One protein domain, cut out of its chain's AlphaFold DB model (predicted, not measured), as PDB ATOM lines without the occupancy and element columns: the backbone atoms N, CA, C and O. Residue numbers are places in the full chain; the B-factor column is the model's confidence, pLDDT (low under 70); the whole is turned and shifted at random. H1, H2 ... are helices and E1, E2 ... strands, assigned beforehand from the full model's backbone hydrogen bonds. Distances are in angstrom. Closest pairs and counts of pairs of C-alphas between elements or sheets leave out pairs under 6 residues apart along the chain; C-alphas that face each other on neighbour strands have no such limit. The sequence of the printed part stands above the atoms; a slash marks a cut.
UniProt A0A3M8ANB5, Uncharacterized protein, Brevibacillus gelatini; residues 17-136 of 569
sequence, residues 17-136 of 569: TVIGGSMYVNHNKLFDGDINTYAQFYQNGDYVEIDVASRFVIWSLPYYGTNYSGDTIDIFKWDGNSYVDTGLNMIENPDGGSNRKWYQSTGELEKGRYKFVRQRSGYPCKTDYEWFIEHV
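This is residues 17 to 136 of the 569 residues of an uncharacterized protein of Brevibacillus gelatini (UniProt A0A3M8ANB5). A strongly twisted sheet of five strands makes one wall of the domain, and a small sheet of two strands, E3 and E7, lies over part of one face of it, so that the two are only partly face to face. The short helix H1 sits at one end, near the starts of E2 and E7, and long loops fill much of the rest. The printed part has 120 residues with one named helix and seven named strands, in the order E1 H1 E2 E3 E4 E5 E6 E7; the large sheet runs E1 - E2 - E6 - E4 - E5, and both sheets are antiparallel. The class is mostly strand, though under half of the residues are in named elements. The whole is compact, with a radius of gyration of the C-alphas of 13.7 A and spans of 40 by 30 by 28 A.

E1, residues 17 to 21, is an edge strand and the antiparallel neighbour of E2, residues 47 to 52, with N 19 and O 49 at 3.0 A. H1, residues 37 to 43, only grazes the large sheet, with its residues 37 to 41; each of its O i to N i+4 pairs is within hydrogen-bond range. The closest C-alphas of H1 and E2 are those of Phe 41 and Tyr 47, 6.8 A apart. E2 and E3, residues 56 to 61, meet only through their link, a tight one. E4, residues 73 to 78, and E5, residues 83 to 89, form a hairpin, with N 77 and O 84 at 2.9 A; E5 is the other edge strand. E6, residues 112 to 118, is an inner strand, antiparallel to E2, with N 50 and O 114 at 3.0 A, and to E4, with N 76 and O 115 at 2.9 A. E7, residues 130 to 135, is antiparallel to E3 at 157 degrees between their directions, with N 59 and O 132 at 2.8 A. Residues 59 to 60 of E3 also pair with residues 103 to 104, antiparallel. The closest C-alphas of H1 and E7 are those of Thr 37 and Glu 130, 5.5 A apart. E7 is apart from E1, E2, E4 and E5.

E1 begins at C-alpha 17, (200.163, 174.247, 137.169). H1 measures 10.3 A from first to last C-alpha, E3 16.8 A and E7 16.5 A. E6 is 19.9 A long and begins at C-alpha 112, (190.883, 176.610, 140.695). E7 ends at C-alpha 135, (189.270, 172.973, 128.799).

The two C-alphas farthest apart, those of Asn 81 and Ser 98, are 41.4 A apart. The printed part has no cut. The links E1 to H1, E3 to E4, E5 to E6 and E6 to E7 are long, that from E5 to E6 with 22 residues. The mean pLDDT of the printed part is 71.6; residues 22 to 45, 63 to 72, 91 to 100 and 120 to 129 are under 70.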
ATOM      1  N   THR A  17     198.878 174.348 136.484       81.81
ATOM      2  CA  THR A  17     200.163 174.247 137.169       81.81
ATOM      3  C   THR A  17     200.094 173.124 138.181       81.81
ATOM      4  O   THR A  17     199.146 173.023 138.953       81.81
ATOM      5  N   VAL A  18     201.117 172.283 138.214       79.19
ATOM      6  CA  VAL A  18     201.270 171.291 139.275       79.19
ATOM      7  C   VAL A  18     201.914 171.983 140.467       79.19
ATOM      8  O   VAL A  18     203.037 172.472 140.371       79.19
ATOM      9  N   ILE A  19     201.191 172.054 141.579       82.25
ATOM     10  CA  ILE A  19     201.563 172.890 142.731       82.25
ATOM     11  C   ILE A  19     201.960 172.081 143.971       82.25
ATOM     12  O   ILE A  19     202.474 172.648 144.934       82.25
ATOM     13  N   GLY A  20     201.750 170.765 143.958       75.25
ATOM     14  CA  GLY A  20     202.018 169.906 145.107       75.25
ATOM     15  C   GLY A  20     201.946 168.419 144.763       75.25
ATOM     16  O   GLY A  20     201.287 168.003 143.812       75.25
ATOM     17  N   GLY A  21     202.669 167.612 145.534       71.25
ATOM     18  CA  GLY A  21     202.911 166.194 145.268       71.25
ATOM     19  C   GLY A  21     204.392 165.865 145.444       71.25
ATOM     20  O   GLY A  21     205.209 166.739 145.732       71.25
ATOM     21  N   SER A  22     204.763 164.598 145.304       57.94
ATOM     22  CA  SER A  22     206.145 164.169 145.522       57.94
ATOM     23  C   SER A  22     206.792 163.807 144.190       57.94
ATOM     24  O   SER A  22     206.471 162.787 143.582       57.94
ATOM     25  N   MET A  23     207.656 164.693 143.693       54.22
ATOM     26  CA  MET A  23     208.173 164.655 142.322       54.22
ATOM     27  C   MET A  23     209.702 164.683 142.321       54.22
ATOM     28  O   MET A  23     210.307 165.542 142.953       54.22
ATOM     29  N   TYR A  24     210.332 163.741 141.609       47.94
ATOM     30  CA  TYR A  24     211.797 163.618 141.535       47.94
ATOM     31  C   TYR A  24     212.435 164.375 140.359       47.94
ATOM     32  O   TYR A  24     213.647 164.293 140.172       47.94
ATOM     33  N   VAL A  25     211.668 165.108 139.548       44.41
ATOM     34  CA  VAL A  25     212.236 165.901 138.451       44.41
ATOM     35  C   VAL A  25     211.308 167.056 138.080       44.41
ATOM     36  O   VAL A  25     210.105 166.858 137.938       44.41
ATOM     37  N   ASN A  26     211.887 168.252 137.924       47.66
ATOM     38  CA  ASN A  26     211.259 169.409 137.282       47.66
ATOM     39  C   ASN A  26     210.659 168.986 135.940       47.66
ATOM     40  O   ASN A  26     211.389 168.373 135.173       47.66
ATOM     41  N   HIS A  27     209.401 169.346 135.668       49.66
ATOM     42  CA  HIS A  27     208.889 169.908 134.406       49.66
ATOM     43  C   HIS A  27     207.367 170.128 134.527       49.66
ATOM     44  O   HIS A  27     206.654 169.288 135.070       49.66
ATOM     45  N   ASN A  28     206.858 171.217 133.939       48.28
ATOM     46  CA  ASN A  28     205.432 171.543 133.747       48.28
ATOM     47  C   ASN A  28     204.724 170.587 132.753       48.28
ATOM     48  O   ASN A  28     203.902 171.004 131.948       48.28
ATOM     49  N   LYS A  29     205.111 169.308 132.734       52.09
ATOM     50  CA  LYS A  29     204.875 168.351 131.642       52.09
ATOM     51  C   LYS A  29     204.378 167.008 132.166       52.09
ATOM     52  O   LYS A  29     204.805 165.944 131.742       52.09
ATOM     53  N   LEU A  30     203.491 167.050 133.155       53.59
ATOM     54  CA  LEU A  30     202.993 165.841 133.814       53.59
ATOM     55  C   LEU A  30     202.205 164.902 132.877       53.59
ATOM     56  O   LEU A  30     202.022 163.736 133.207       53.59
ATOM     57  N   PHE A  31     201.740 165.421 131.736       63.00
ATOM     58  CA  PHE A  31     200.673 164.854 130.905       63.00
ATOM     59  C   PHE A  31     200.951 165.026 129.391       63.00
ATOM     60  O   PHE A  31     200.031 165.208 128.592       63.00
ATOM     61  N   ASP A  32     202.230 165.067 128.987       57.53
ATOM     62  CA  ASP A  32     202.647 165.232 127.580       57.53
ATOM     63  C   ASP A  32     203.191 163.947 126.923       57.53
ATOM     64  O   ASP A  32     203.711 163.996 125.809       57.53
ATOM     65  N   GLY A  33     203.028 162.798 127.586       56.59
ATOM     66  CA  GLY A  33     203.416 161.477 127.084       56.59
ATOM     67  C   GLY A  33     204.848 161.041 127.422       56.59
ATOM     68  O   GLY A  33     205.178 159.870 127.217       56.59
ATOM     69  N   ASP A  34     205.687 161.925 127.980       52.59
ATOM     70  CA  ASP A  34     207.090 161.616 128.309       52.59
ATOM     71  C   ASP A  34     207.275 160.978 129.704       52.59
ATOM     72  O   ASP A  34     208.242 160.245 129.934       52.59
ATOM     73  N   ILE A  35     206.354 161.212 130.650       55.88
ATOM     74  CA  ILE A  35     206.406 160.662 132.015       55.88
ATOM     75  C   ILE A  35     205.064 160.004 132.355       55.88
ATOM     76  O   ILE A  35     204.021 160.641 132.339       55.88
ATOM     77  N   ASN A  36     205.099 158.716 132.701       60.91
ATOM     78  CA  ASN A  36     203.911 157.934 133.048       60.91
ATOM     79  C   ASN A  36     203.332 158.392 134.405       60.91
ATOM     80  O   ASN A  36     204.046 158.343 135.412       60.91
ATOM     81  N   THR A  37     202.046 158.765 134.464       60.50
ATOM     82  CA  THR A  37     201.327 159.127 135.709       60.50
ATOM     83  C   THR A  37     201.436 158.035 136.771       60.50
ATOM     84  O   THR A  37     201.551 158.327 137.964       60.50
ATOM     85  N   TYR A  38     201.530 156.774 136.339       59.97
ATOM     86  CA  TYR A  38     201.823 155.639 137.205       59.97
ATOM     87  C   TYR A  38     203.124 155.799 137.988       59.97
ATOM     88  O   TYR A  38     203.175 155.530 139.186       59.97
ATOM     89  N   ALA A  39     204.193 156.269 137.345       57.91
ATOM     90  CA  ALA A  39     205.483 156.433 138.005       57.91
ATOM     91  C   ALA A  39     205.436 157.506 139.106       57.91
ATOM     92  O   ALA A  39     206.157 157.387 140.097       57.91
ATOM     93  N   GLN A  40     204.567 158.510 138.972       60.16
ATOM     94  CA  GLN A  40     204.495 159.629 139.911       60.16
ATOM     95  C   GLN A  40     203.780 159.271 141.213       60.16
ATOM     96  O   GLN A  40     204.317 159.504 142.297       60.16
ATOM     97  N   PHE A  41     202.630 158.608 141.121       62.62
ATOM     98  CA  PHE A  41     201.933 158.085 142.297       62.62
ATOM     99  C   PHE A  41     202.673 156.906 142.953       62.62
ATOM    100  O   PHE A  41     202.538 156.682 144.155       62.62
ATOM    101  N   TYR A  42     203.445 156.117 142.191       57.00
ATOM    102  CA  TYR A  42     204.098 154.914 142.721       57.00
ATOM    103  C   TYR A  42     205.443 155.187 143.395       57.00
ATOM    104  O   TYR A  42     205.766 154.541 144.391       57.00
ATOM    105  N   GLN A  43     206.261 156.096 142.848       53.97
ATOM    106  CA  GLN A  43     207.635 156.245 143.328       53.97
ATOM    107  C   GLN A  43     207.783 157.220 144.491       53.97
ATOM    108  O   GLN A  43     208.774 157.084 145.203       53.97
ATOM    109  N   ASN A  44     206.858 158.165 144.717       53.62
ATOM    110  CA  ASN A  44     207.150 159.242 145.665       53.62
ATOM    111  C   ASN A  44     205.973 159.835 146.491       53.62
ATOM    112  O   ASN A  44     206.285 160.416 147.530       53.62
ATOM    113  N   GLY A  45     204.665 159.697 146.187       59.72
ATOM    114  CA  GLY A  45     203.597 160.282 147.047       59.72
ATOM    115  C   GLY A  45     202.149 159.803 146.804       59.72
ATOM    116  O   GLY A  45     201.829 159.335 145.720       59.72
ATOM    117  N   ASP A  46     201.271 159.925 147.816       71.81
ATOM    118  CA  ASP A  46     199.865 159.447 147.791       71.81
ATOM    119  C   ASP A  46     198.861 160.443 147.141       71.81
ATOM    120  O   ASP A  46     197.655 160.189 147.136       71.81
ATOM    121  N   TYR A  47     199.319 161.586 146.612       79.31
ATOM    122  CA  TYR A  47     198.449 162.597 145.996       79.31
ATOM    123  C   TYR A  47     199.155 163.448 144.924       79.31
ATOM    124  O   TYR A  47     200.383 163.566 144.927       79.31
ATOM    125  N   VAL A  48     198.357 164.091 144.064       80.94
ATOM    126  CA  VAL A  48     198.769 165.133 143.104       80.94
ATOM    127  C   VAL A  48     197.912 166.382 143.322       80.94
ATOM    128  O   VAL A  48     196.694 166.278 143.454       80.94
ATOM    129  N   GLU A  49     198.530 167.562 143.370       86.75
ATOM    130  CA  GLU A  49     197.836 168.853 143.421       86.75
ATOM    131  C   GLU A  49     198.076 169.651 142.142       86.75
ATOM    132  O   GLU A  49     199.221 169.844 141.717       86.75
ATOM    133  N   ILE A  50     196.992 170.169 141.573       87.00
ATOM    134  CA  ILE A  50     197.016 171.047 140.405       87.00
ATOM    135  C   ILE A  50     196.183 172.301 140.657       87.00
ATOM    136  O   ILE A  50     195.188 172.268 141.379       87.00
ATOM    137  N   ASP A  51     196.599 173.409 140.064       87.56
ATOM    138  CA  ASP A  51     195.841 174.652 139.951       87.56
ATOM    139  C   ASP A  51     195.459 174.821 138.482       87.56
ATOM    140  O   ASP A  51     196.354 174.854 137.639       87.56
ATOM    141  N   VAL A  52     194.165 174.845 138.168       85.75
ATOM    142  CA  VAL A  52     193.659 174.906 136.788       85.75
ATOM    143  C   VAL A  52     193.030 176.271 136.543       85.75
ATOM    144  O   VAL A  52     192.188 176.720 137.325       85.75
ATOM    145  N   ALA A  53     193.442 176.934 135.462       81.06
ATOM    146  CA  ALA A  53     193.053 178.312 135.165       81.06
ATOM    147  C   ALA A  53     191.607 178.443 134.652       81.06
ATOM    148  O   ALA A  53     191.002 179.507 134.779       81.06
ATOM    149  N   SER A  54     191.030 177.358 134.133       79.69
ATOM    150  CA  SER A  54     189.705 177.330 133.510       79.69
ATOM    151  C   SER A  54     188.824 176.200 134.042       79.69
ATOM    152  O   SER A  54     189.298 175.314 134.755       79.69
ATOM    153  N   ARG A  55     187.535 176.212 133.677       85.38
ATOM    154  CA  ARG A  55     186.672 175.025 133.781       85.38
ATOM    155  C   ARG A  55     187.268 173.886 132.950       85.38
ATOM    156  O   ARG A  55     187.883 174.139 131.910       85.38
ATOM    157  N   PHE A  56     187.148 172.652 133.438       87.31
ATOM    158  CA  PHE A  56     187.837 171.513 132.836       87.31
ATOM    159  C   PHE A  56     187.172 170.155 133.087       87.31
ATOM    160  O   PHE A  56     186.402 169.979 134.029       87.31
ATOM    161  N   VAL A  57     187.535 169.165 132.271       87.19
ATOM    162  CA  VAL A  57     187.299 167.729 132.514       87.19
ATOM    163  C   VAL A  57     188.616 166.963 132.415       87.19
ATOM    164  O   VAL A  57     189.558 167.406 131.758       87.19
ATOM    165  N   ILE A  58     188.708 165.805 133.069       85.44
ATOM    166  CA  ILE A  58     189.878 164.928 132.966       85.44
ATOM    167  C   ILE A  58     189.531 163.718 132.105       85.44
ATOM    168  O   ILE A  58     188.524 163.042 132.316       85.44
ATOM    169  N   TRP A  59     190.410 163.431 131.152       83.31
ATOM    170  CA  TRP A  59     190.452 162.192 130.395       83.31
ATOM    171  C   TRP A  59     191.610 161.333 130.874       83.31
ATOM    172  O   TRP A  59     192.699 161.836 131.140       83.31
ATOM    173  N   SER A  60     191.392 160.027 130.925       78.56
ATOM    174  CA  SER A  60     192.363 159.044 131.393       78.56
ATOM    175  C   SER A  60     192.654 158.000 130.315       78.56
ATOM    176  O   SER A  60     191.740 157.515 129.645       78.56
ATOM    177  N   LEU A  61     193.926 157.610 130.167       76.31
ATOM    178  CA  LEU A  61     194.360 156.487 129.330       76.31
ATOM    179  C   LEU A  61     194.836 155.323 130.217       76.31
ATOM    180  O   LEU A  61     195.853 155.452 130.897       76.31
ATOM    181  N   PRO A  62     194.179 154.152 130.211       71.88
ATOM    182  CA  PRO A  62     194.518 153.070 131.131       71.88
ATOM    183  C   PRO A  62     195.779 152.296 130.695       71.88
ATOM    184  O   PRO A  62     196.052 152.121 129.504       71.88
ATOM    185  N   TYR A  63     196.543 151.768 131.663       66.12
ATOM    186  CA  TYR A  63     197.724 150.928 131.403       66.12
ATOM    187  C   TYR A  63     197.358 149.483 131.005       66.12
ATOM    188  O   TYR A  63     196.413 148.886 131.524       66.12
ATOM    189  N   TYR A  64     198.142 148.892 130.093       59.38
ATOM    190  CA  TYR A  64     197.871 147.578 129.493       59.38
ATOM    191  C   TYR A  64     197.932 146.441 130.530       59.38
ATOM    192  O   TYR A  64     198.947 146.264 131.200       59.38
ATOM    193  N   GLY A  65     196.876 145.621 130.603       56.06
ATOM    194  CA  GLY A  65     196.905 144.319 131.284       56.06
ATOM    195  C   GLY A  65     196.543 144.295 132.774       56.06
ATOM    196  O   GLY A  65     196.954 143.365 133.462       56.06
ATOM    197  N   THR A  66     195.777 145.261 133.289       51.72
ATOM    198  CA  THR A  66     195.426 145.305 134.721       51.72
ATOM    199  C   THR A  66     193.910 145.282 134.975       51.72
ATOM    200  O   THR A  66     193.233 146.308 135.012       51.72
ATOM    201  N   ASN A  67     193.359 144.084 135.203       51.75
ATOM    202  CA  ASN A  67     191.987 143.884 135.694       51.75
ATOM    203  C   ASN A  67     191.933 144.046 137.222       51.75
ATOM    204  O   ASN A  67     191.663 143.088 137.944       51.75
ATOM    205  N   TYR A  68     192.232 145.244 137.724       54.78
ATOM    206  CA  TYR A  68     192.042 145.581 139.139       54.78
ATOM    207  C   TYR A  68     190.772 146.423 139.290       54.78
ATOM    208  O   TYR A  68     190.696 147.513 138.735       54.78
ATOM    209  N   SER A  69     189.752 145.894 139.958       52.91
ATOM    210  CA  SER A  69     188.504 146.608 140.256       52.91
ATOM    211  C   SER A  69     188.541 147.136 141.690       52.91
ATOM    212  O   SER A  69     188.795 146.328 142.590       52.91
ATOM    213  N   GLY A  70     188.241 148.419 141.918       56.12
ATOM    214  CA  GLY A  70     187.914 148.936 143.251       56.12
ATOM    215  C   GLY A  70     188.848 149.985 143.861       56.12
ATOM    216  O   GLY A  70     188.682 150.272 145.044       56.12
ATOM    217  N   ASP A  71     189.795 150.558 143.114       60.84
ATOM    218  CA  ASP A  71     190.606 151.684 143.600       60.84
ATOM    219  C   ASP A  71     190.105 152.994 142.982       60.84
ATOM    220  O   ASP A  71     190.050 153.123 141.760       60.84
ATOM    221  N   THR A  72     189.769 153.972 143.827       69.62
ATOM    222  CA  THR A  72     189.285 155.295 143.405       69.62
ATOM    223  C   THR A  72     190.292 156.390 143.745       69.62
ATOM    224  O   THR A  72     191.127 156.254 144.649       69.62
ATOM    225  N   ILE A  73     190.236 157.470 142.966       78.62
ATOM    226  CA  ILE A  73     190.956 158.710 143.238       78.62
ATOM    227  C   ILE A  73     189.919 159.727 143.692       78.62
ATOM    228  O   ILE A  73     189.048 160.111 142.905       78.62
ATOM    229  N   ASP A  74     190.033 160.130 144.953       85.00
ATOM    230  CA  ASP A  74     189.169 161.134 145.561       85.00
ATOM    231  C   ASP A  74     189.600 162.525 145.099       85.00
ATOM    232  O   ASP A  74     190.799 162.833 145.032       85.00
ATOM    233  N   ILE A  75     188.619 163.382 144.821       89.62
ATOM    234  CA  ILE A  75     188.847 164.742 144.339       89.62
ATOM    235  C   ILE A  75     188.492 165.733 145.447       89.62
ATOM    236  O   ILE A  75     187.340 165.844 145.868       89.62
ATOM    237  N   PHE A  76     189.472 166.521 145.880       91.25
ATOM    238  CA  PHE A  76     189.279 167.609 146.836       91.25
ATOM    239  C   PHE A  76     189.501 168.959 146.153       91.25
ATOM    240  O   PHE A  76     190.471 169.119 145.410       91.25
ATOM    241  N   LYS A  77     188.659 169.957 146.444       93.94
ATOM    242  CA  LYS A  77     188.800 171.336 145.949       93.94
ATOM    243  C   LYS A  77     189.253 172.268 147.070       93.94
ATOM    244  O   LYS A  77     188.768 172.178 148.194       93.94
ATOM    245  N   TRP A  78     190.181 173.168 146.771       93.94
ATOM    246  CA  TRP A  78     190.589 174.237 147.679       93.94
ATOM    247  C   TRP A  78     189.517 175.330 147.739       93.94
ATOM    248  O   TRP A  78     189.155 175.899 146.710       93.94
ATOM    249  N   ASP A  79     189.038 175.654 148.938       89.25
ATOM    250  CA  ASP A  79     188.017 176.692 149.163       89.25
ATOM    251  C   ASP A  79     188.599 178.081 149.497       89.25
ATOM    252  O   ASP A  79     187.856 179.032 149.732       89.25
ATOM    253  N   GLY A  80     189.930 178.201 149.532       87.75
ATOM    254  CA  GLY A  80     190.652 179.386 150.006       87.75
ATOM    255  C   GLY A  80     191.426 179.143 151.305       87.75
ATOM    256  O   GLY A  80     192.469 179.767 151.497       87.75
ATOM    257  N   ASN A  81     190.979 178.198 152.142       90.12
ATOM    258  CA  ASN A  81     191.569 177.877 153.447       90.12
ATOM    259  C   ASN A  81     191.976 176.406 153.604       90.12
ATOM    260  O   ASN A  81     192.955 176.115 154.294       90.12
ATOM    261  N   SER A  82     191.211 175.472 153.033       91.44
ATOM    262  CA  SER A  82     191.450 174.034 153.154       91.44
ATOM    263  C   SER A  82     190.964 173.258 151.929       91.44
ATOM    264  O   SER A  82     190.212 173.768 151.100       91.44
ATOM    265  N   TYR A  83     191.413 172.008 151.804       91.56
ATOM    266  CA  TYR A  83     190.887 171.081 150.806       91.56
ATOM    267  C   TYR A  83     189.598 170.443 151.322       91.56
ATOM    268  O   TYR A  83     189.618 169.726 152.323       91.56
ATOM    269  N   VAL A  84     188.497 170.701 150.621       92.50
ATOM    270  CA  VAL A  84     187.168 170.159 150.908       92.50
ATOM    271  C   VAL A  84     186.872 169.033 149.923       92.50
ATOM    272  O   VAL A  84     187.124 169.169 148.726       92.50
ATOM    273  N   ASP A  85     186.366 167.913 150.434       88.94
ATOM    274  CA  ASP A  85     185.938 166.779 149.614       88.94
ATOM    275  C   ASP A  85     184.801 167.215 148.681       88.94
ATOM    276  O   ASP A  85     183.804 167.790 149.126       88.94
ATOM    277  N   THR A  86     184.963 166.974 147.380       85.81
ATOM    278  CA  THR A  86     183.932 167.308 146.388       85.81
ATOM    279  C   THR A  86     182.806 166.273 146.345       85.81
ATOM    280  O   THR A  86     181.776 166.520 145.720       85.81
ATOM    281  N   GLY A  87     182.986 165.112 146.986       82.31
ATOM    282  CA  GLY A  87     182.116 163.945 146.843       82.31
ATOM    283  C   GLY A  87     182.213 163.286 145.463       82.31
ATOM    284  O   GLY A  87     181.436 162.377 145.164       82.31
ATOM    285  N   LEU A  88     183.137 163.751 144.615       81.69
ATOM    286  CA  LEU A  88     183.406 163.217 143.289       81.69
ATOM    287  C   LEU A  88     184.633 162.311 143.342       81.69
ATOM    288  O   LEU A  88     185.643 162.635 143.965       81.69
ATOM    289  N   ASN A  89     184.547 161.211 142.605       80.25
ATOM    290  CA  ASN A  89     185.647 160.286 142.387       80.25
ATOM    291  C   ASN A  89     185.908 160.171 140.895       80.25
ATOM    292  O   ASN A  89     184.976 160.271 140.091       80.25
ATOM    293  N   MET A  90     187.159 159.908 140.530       76.88
ATOM    294  CA  MET A  90     187.454 159.544 139.150       76.88
ATOM    295  C   MET A  90     186.749 158.230 138.784       76.88
ATOM    296  O   MET A  90     186.836 157.239 139.513       76.88
ATOM    297  N   ILE A  91     186.032 158.240 137.661       69.38
ATOM    298  CA  ILE A  91     185.274 157.108 137.122       69.38
ATOM    299  C   ILE A  91     186.263 156.031 136.656       69.38
ATOM    300  O   ILE A  91     187.253 156.342 135.999       69.38
ATOM    301  N   GLU A  92     186.007 154.760 136.979       64.62
ATOM    302  CA  GLU A  92     186.826 153.642 136.490       64.62
ATOM    303  C   GLU A  92     186.624 153.417 134.983       64.62
ATOM    304  O   GLU A  92     185.522 153.619 134.477       64.62
ATOM    305  N   ASN A  93     187.660 152.924 134.283       66.81
ATOM    306  CA  ASN A  93     187.568 152.525 132.871       66.81
ATOM    307  C   ASN A  93     186.295 151.680 132.620       66.81
ATOM    308  O   ASN A  93     186.262 150.512 133.032       66.81
ATOM    309  N   PRO A  94     185.289 152.230 131.915       61.19
ATOM    310  CA  PRO A  94     183.978 151.600 131.794       61.19
ATOM    311  C   PRO A  94     184.014 150.299 130.979       61.19
ATOM    312  O   PRO A  94     183.143 149.448 131.150       61.19
ATOM    313  N   ASP A  95     185.041 150.102 130.144       60.12
ATOM    314  CA  ASP A  95     185.129 148.966 129.221       60.12
ATOM    315  C   ASP A  95     185.835 147.733 129.814       60.12
ATOM    316  O   ASP A  95     185.828 146.666 129.195       60.12
ATOM    317  N   GLY A  96     186.489 147.850 130.980       57.34
ATOM    318  CA  GLY A  96     187.142 146.734 131.690       57.34
ATOM    319  C   GLY A  96     188.191 145.926 130.895       57.34
ATOM    320  O   GLY A  96     188.632 144.877 131.360       57.34
ATOM    321  N   GLY A  97     188.577 146.371 129.694       55.81
ATOM    322  CA  GLY A  97     189.351 145.598 128.719       55.81
ATOM    323  C   GLY A  97     190.753 146.144 128.441       55.81
ATOM    324  O   GLY A  97     191.066 147.302 128.700       55.81
ATOM    325  N   SER A  98     191.610 145.307 127.845       55.50
ATOM    326  CA  SER A  98     193.025 145.580 127.521       55.50
ATOM    327  C   SER A  98     193.263 146.621 126.414       55.50
ATOM    328  O   SER A  98     194.396 146.782 125.957       55.50
ATOM    329  N   ASN A  99     192.221 147.308 125.945       60.03
ATOM    330  CA  ASN A  99     192.340 148.293 124.878       60.03
ATOM    331  C   ASN A  99     192.708 149.654 125.471       60.03
ATOM    332  O   ASN A  99     191.948 150.228 126.243       60.03
ATOM    333  N   ARG A 100     193.869 150.186 125.074       69.44
ATOM    334  CA  ARG A 100     194.265 151.564 125.378       69.44
ATOM    335  C   ARG A 100     193.361 152.518 124.595       69.44
ATOM    336  O   ARG A 100     193.574 152.737 123.401       69.44
ATOM    337  N   LYS A 101     192.314 153.012 125.245       74.62
ATOM    338  CA  LYS A 101     191.429 154.066 124.746       74.62
ATOM    339  C   LYS A 101     191.270 155.111 125.835       74.62
ATOM    340  O   LYS A 101     191.194 154.759 127.010       74.62
ATOM    341  N   TRP A 102     191.241 156.369 125.425       77.12
ATOM    342  CA  TRP A 102     190.906 157.470 126.311       77.12
ATOM    343  C   TRP A 102     189.442 157.370 126.745       77.12
ATOM    344  O   TRP A 102     188.579 157.057 125.925       77.12
ATOM    345  N   TYR A 103     189.174 157.642 128.018       76.88
ATOM    346  CA  TYR A 103     187.826 157.764 128.567       76.88
ATOM    347  C   TYR A 103     187.768 158.962 129.517       76.88
ATOM    348  O   TYR A 103     188.759 159.279 130.175       76.88
ATOM    349  N   GLN A 104     186.628 159.648 129.564       81.38
ATOM    350  CA  GLN A 104     186.430 160.781 130.462       81.38
ATOM    351  C   GLN A 104     186.267 160.248 131.887       81.38
ATOM    352  O   GLN A 104     185.355 159.471 132.170       81.38
ATOM    353  N   SER A 105     187.182 160.624 132.771       77.56
ATOM    354  CA  SER A 105     187.260 160.118 134.138       77.56
ATOM    355  C   SER A 105     186.610 161.053 135.156       77.56
ATOM    356  O   SER A 105     186.388 160.633 136.286       77.56
ATOM    357  N   THR A 106     186.223 162.277 134.786       83.19
ATOM    358  CA  THR A 106     185.468 163.192 135.664       83.19
ATOM    359  C   THR A 106     184.299 163.855 134.945       83.19
ATOM    360  O   THR A 106     184.325 164.033 133.730       83.19
ATOM    361  N   GLY A 107     183.292 164.304 135.700       83.31
ATOM    362  CA  GLY A 107     182.398 165.364 135.222       83.31
ATOM    363  C   GLY A 107     183.132 166.706 135.086       83.31
ATOM    364  O   GLY A 107     184.331 166.790 135.369       83.31
ATOM    365  N   GLU A 108     182.413 167.744 134.661       85.38
ATOM    366  CA  GLU A 108     182.949 169.108 134.589       85.38
ATOM    367  C   GLU A 108     183.312 169.632 135.981       85.38
ATOM    368  O   GLU A 108     182.528 169.552 136.930       85.38
ATOM    369  N   LEU A 109     184.524 170.164 136.095       87.12
ATOM    370  CA  LEU A 109     185.072 170.775 137.292       87.12
ATOM    371  C   LEU A 109     185.311 172.264 137.030       87.12
ATOM    372  O   LEU A 109     185.813 172.670 135.986       87.12
ATOM    373  N   GLU A 110     184.944 173.084 138.008       87.19
ATOM    374  CA  GLU A 110     185.182 174.529 137.991       87.19
ATOM    375  C   GLU A 110     186.671 174.880 138.059       87.19
ATOM    376  O   GLU A 110     187.461 174.115 138.609       87.19
ATOM    377  N   LYS A 111     187.059 176.077 137.606       86.50
ATOM    378  CA  LYS A 111     188.448 176.542 137.759       86.50
ATOM    379  C   LYS A 111     188.901 176.562 139.222       86.50
ATOM    380  O   LYS A 111     188.092 176.683 140.161       86.50
ATOM    381  N   GLY A 112     190.213 176.483 139.411       87.62
ATOM    382  CA  GLY A 112     190.883 176.610 140.695       87.62
ATOM    383  C   GLY A 112     191.707 175.386 141.073       87.62
ATOM    384  O   GLY A 112     192.114 174.575 140.243       87.62
ATOM    385  N   ARG A 113     191.964 175.269 142.374       93.25
ATOM    386  CA  ARG A 113     192.956 174.349 142.919       93.25
ATOM    387  C   ARG A 113     192.342 173.045 143.412       93.25
ATOM    388  O   ARG A 113     191.455 173.055 144.265       93.25
ATOM    389  N   TYR A 114     192.886 171.929 142.939       92.81
ATOM    390  CA  TYR A 114     192.415 170.578 143.224       92.81
ATOM    391  C   TYR A 114     193.529 169.681 143.760       92.81
ATOM    392  O   TYR A 114     194.703 169.835 143.422       92.81
ATOM    393  N   LYS A 115     193.142 168.734 144.613       89.75
ATOM    394  CA  LYS A 115     193.986 167.673 145.163       89.75
ATOM    395  C   LYS A 115     193.347 166.325 144.851       89.75
ATOM    396  O   LYS A 115     192.221 166.065 145.265       89.75
ATOM    397  N   PHE A 116     194.099 165.475 144.168       86.69
ATOM    398  CA  PHE A 116     193.717 164.126 143.768       86.69
ATOM    399  C   PHE A 116     194.426 163.142 144.686       86.69
ATOM    400  O   PHE A 116     195.653 163.031 144.634       86.69
ATOM    401  N   VAL A 117     193.676 162.476 145.561       82.94
ATOM    402  CA  VAL A 117     194.239 161.581 146.582       82.94
ATOM    403  C   VAL A 117     193.932 160.142 146.230       82.94
ATOM    404  O   VAL A 117     192.793 159.765 145.970       82.94
ATOM    405  N   ARG A 118     194.969 159.312 146.272       75.38
ATOM    406  CA  ARG A 118     194.830 157.871 146.131       75.38
ATOM    407  C   ARG A 118     194.324 157.269 147.443       75.38
ATOM    408  O   ARG A 118     195.012 157.360 148.463       75.38
ATOM    409  N   GLN A 119     193.213 156.535 147.412       70.06
ATOM    410  CA  GLN A 119     192.839 155.686 148.545       70.06
ATOM    411  C   GLN A 119     193.727 154.425 148.592       70.06
ATOM    412  O   GLN A 119     193.830 153.665 147.629       70.06
ATOM    413  N   ARG A 120     194.429 154.186 149.713       58.41
ATOM    414  CA  ARG A 120     195.260 152.979 149.906       58.41
ATOM    415  C   ARG A 120     194.405 151.783 150.327       58.41
ATOM    416  O   ARG A 120     194.152 151.599 151.514       58.41
ATOM    417  N   SER A 121     194.097 150.893 149.388       54.47
ATOM    418  CA  SER A 121     193.589 149.546 149.680       54.47
ATOM    419  C   SER A 121     194.685 148.482 149.510       54.47
ATOM    420  O   SER A 121     194.617 147.641 148.627       54.47
ATOM    421  N   GLY A 122     195.756 148.532 150.316       54.91
ATOM    422  CA  GLY A 122     196.705 147.414 150.536       54.91
ATOM    423  C   GLY A 122     197.460 146.781 149.341       54.91
ATOM    424  O   GLY A 122     198.341 145.957 149.576       54.91
ATOM    425  N   TYR A 123     197.174 147.156 148.095       54.78
ATOM    426  CA  TYR A 123     197.711 146.614 146.844       54.78
ATOM    427  C   TYR A 123     198.105 147.767 145.892       54.78
ATOM    428  O   TYR A 123     197.680 148.913 146.093       54.78
ATOM    429  N   PRO A 124     198.985 147.532 144.895       52.72
ATOM    430  CA  PRO A 124     199.348 148.559 143.922       52.72
ATOM    431  C   PRO A 124     198.095 148.979 143.145       52.72
ATOM    432  O   PRO A 124     197.511 148.169 142.430       52.72
ATOM    433  N   CYS A 125     197.674 150.232 143.317       50.22
ATOM    434  CA  CYS A 125     196.464 150.750 142.708       50.22
ATOM    435  C   CYS A 125     196.711 151.085 141.247       50.22
ATOM    436  O   CYS A 125     197.833 151.418 140.838       50.22
ATOM    437  N   LYS A 126     195.626 151.045 140.477       55.59
ATOM    438  CA  LYS A 126     195.587 151.597 139.129       55.59
ATOM    439  C   LYS A 126     195.970 153.064 139.184       55.59
ATOM    440  O   LYS A 126     195.351 153.860 139.877       55.59
ATOM    441  N   THR A 127     197.000 153.404 138.443       56.06
ATOM    442  CA  THR A 127     197.273 154.779 138.061       56.06
ATOM    443  C   THR A 127     197.297 154.745 136.551       56.06
ATOM    444  O   THR A 127     197.957 153.888 135.950       56.06
ATOM    445  N   ASP A 128     196.432 155.561 135.955       64.31
ATOM    446  CA  ASP A 128     196.323 155.656 134.508       64.31
ATOM    447  C   ASP A 128     197.702 155.953 133.917       64.31
ATOM    448  O   ASP A 128     198.569 156.562 134.554       64.31
ATOM    449  N   TYR A 129     197.919 155.482 132.696       64.62
ATOM    450  CA  TYR A 129     199.168 155.694 131.984       64.62
ATOM    451  C   TYR A 129     199.406 157.176 131.690       64.62
ATOM    452  O   TYR A 129     200.545 157.637 131.736       64.62
ATOM    453  N   GLU A 130     198.321 157.902 131.415       74.38
ATOM    454  CA  GLU A 130     198.340 159.320 131.083       74.38
ATOM    455  C   GLU A 130     196.990 159.962 131.436       74.38
ATOM    456  O   GLU A 130     195.945 159.312 131.311       74.38
ATOM    457  N   TRP A 131     197.013 161.228 131.857       79.31
ATOM    458  CA  TRP A 131     195.826 162.080 131.957       79.31
ATOM    459  C   TRP A 131     195.869 163.165 130.887       79.31
ATOM    460  O   TRP A 131     196.941 163.565 130.453       79.31
ATOM    461  N   PHE A 132     194.712 163.663 130.473       81.31
ATOM    462  CA  PHE A 132     194.575 164.852 129.642       81.31
ATOM    463  C   PHE A 132     193.507 165.747 130.260       81.31
ATOM    464  O   PHE A 132     192.380 165.308 130.476       81.31
ATOM    465  N   ILE A 133     193.880 166.982 130.585       83.75
ATOM    466  CA  ILE A 133     192.988 167.963 131.201       83.75
ATOM    467  C   ILE A 133     192.436 168.829 130.072       83.75
ATOM    468  O   ILE A 133     193.170 169.633 129.502       83.75
ATOM    469  N   GLU A 134     191.177 168.614 129.713       83.19
ATOM    470  CA  GLU A 134     190.492 169.350 128.651       83.19
ATOM    471  C   GLU A 134     189.821 170.597 129.225       83.19
ATOM    472  O   GLU A 134     189.177 170.530 130.269       83.19
ATOM    473  N   HIS A 135     189.965 171.720 128.531       79.31
ATOM    474  CA  HIS A 135     189.270 172.973 128.799       79.31
ATOM    475  C   HIS A 135     187.785 172.891 128.401       79.31
ATOM    476  O   HIS A 135     187.466 172.348 127.345       79.31
ATOM    477  N   VAL A 136     186.883 173.479 129.199       77.25
ATOM    478  CA  VAL A 136     185.439 173.540 128.907       77.25
ATOM    479  C   VAL A 136     184.911 174.979 128.992       77.25
ATOM    480  O   VAL A 136     185.035 175.603 130.045       77.25
TER     481      VAL A 136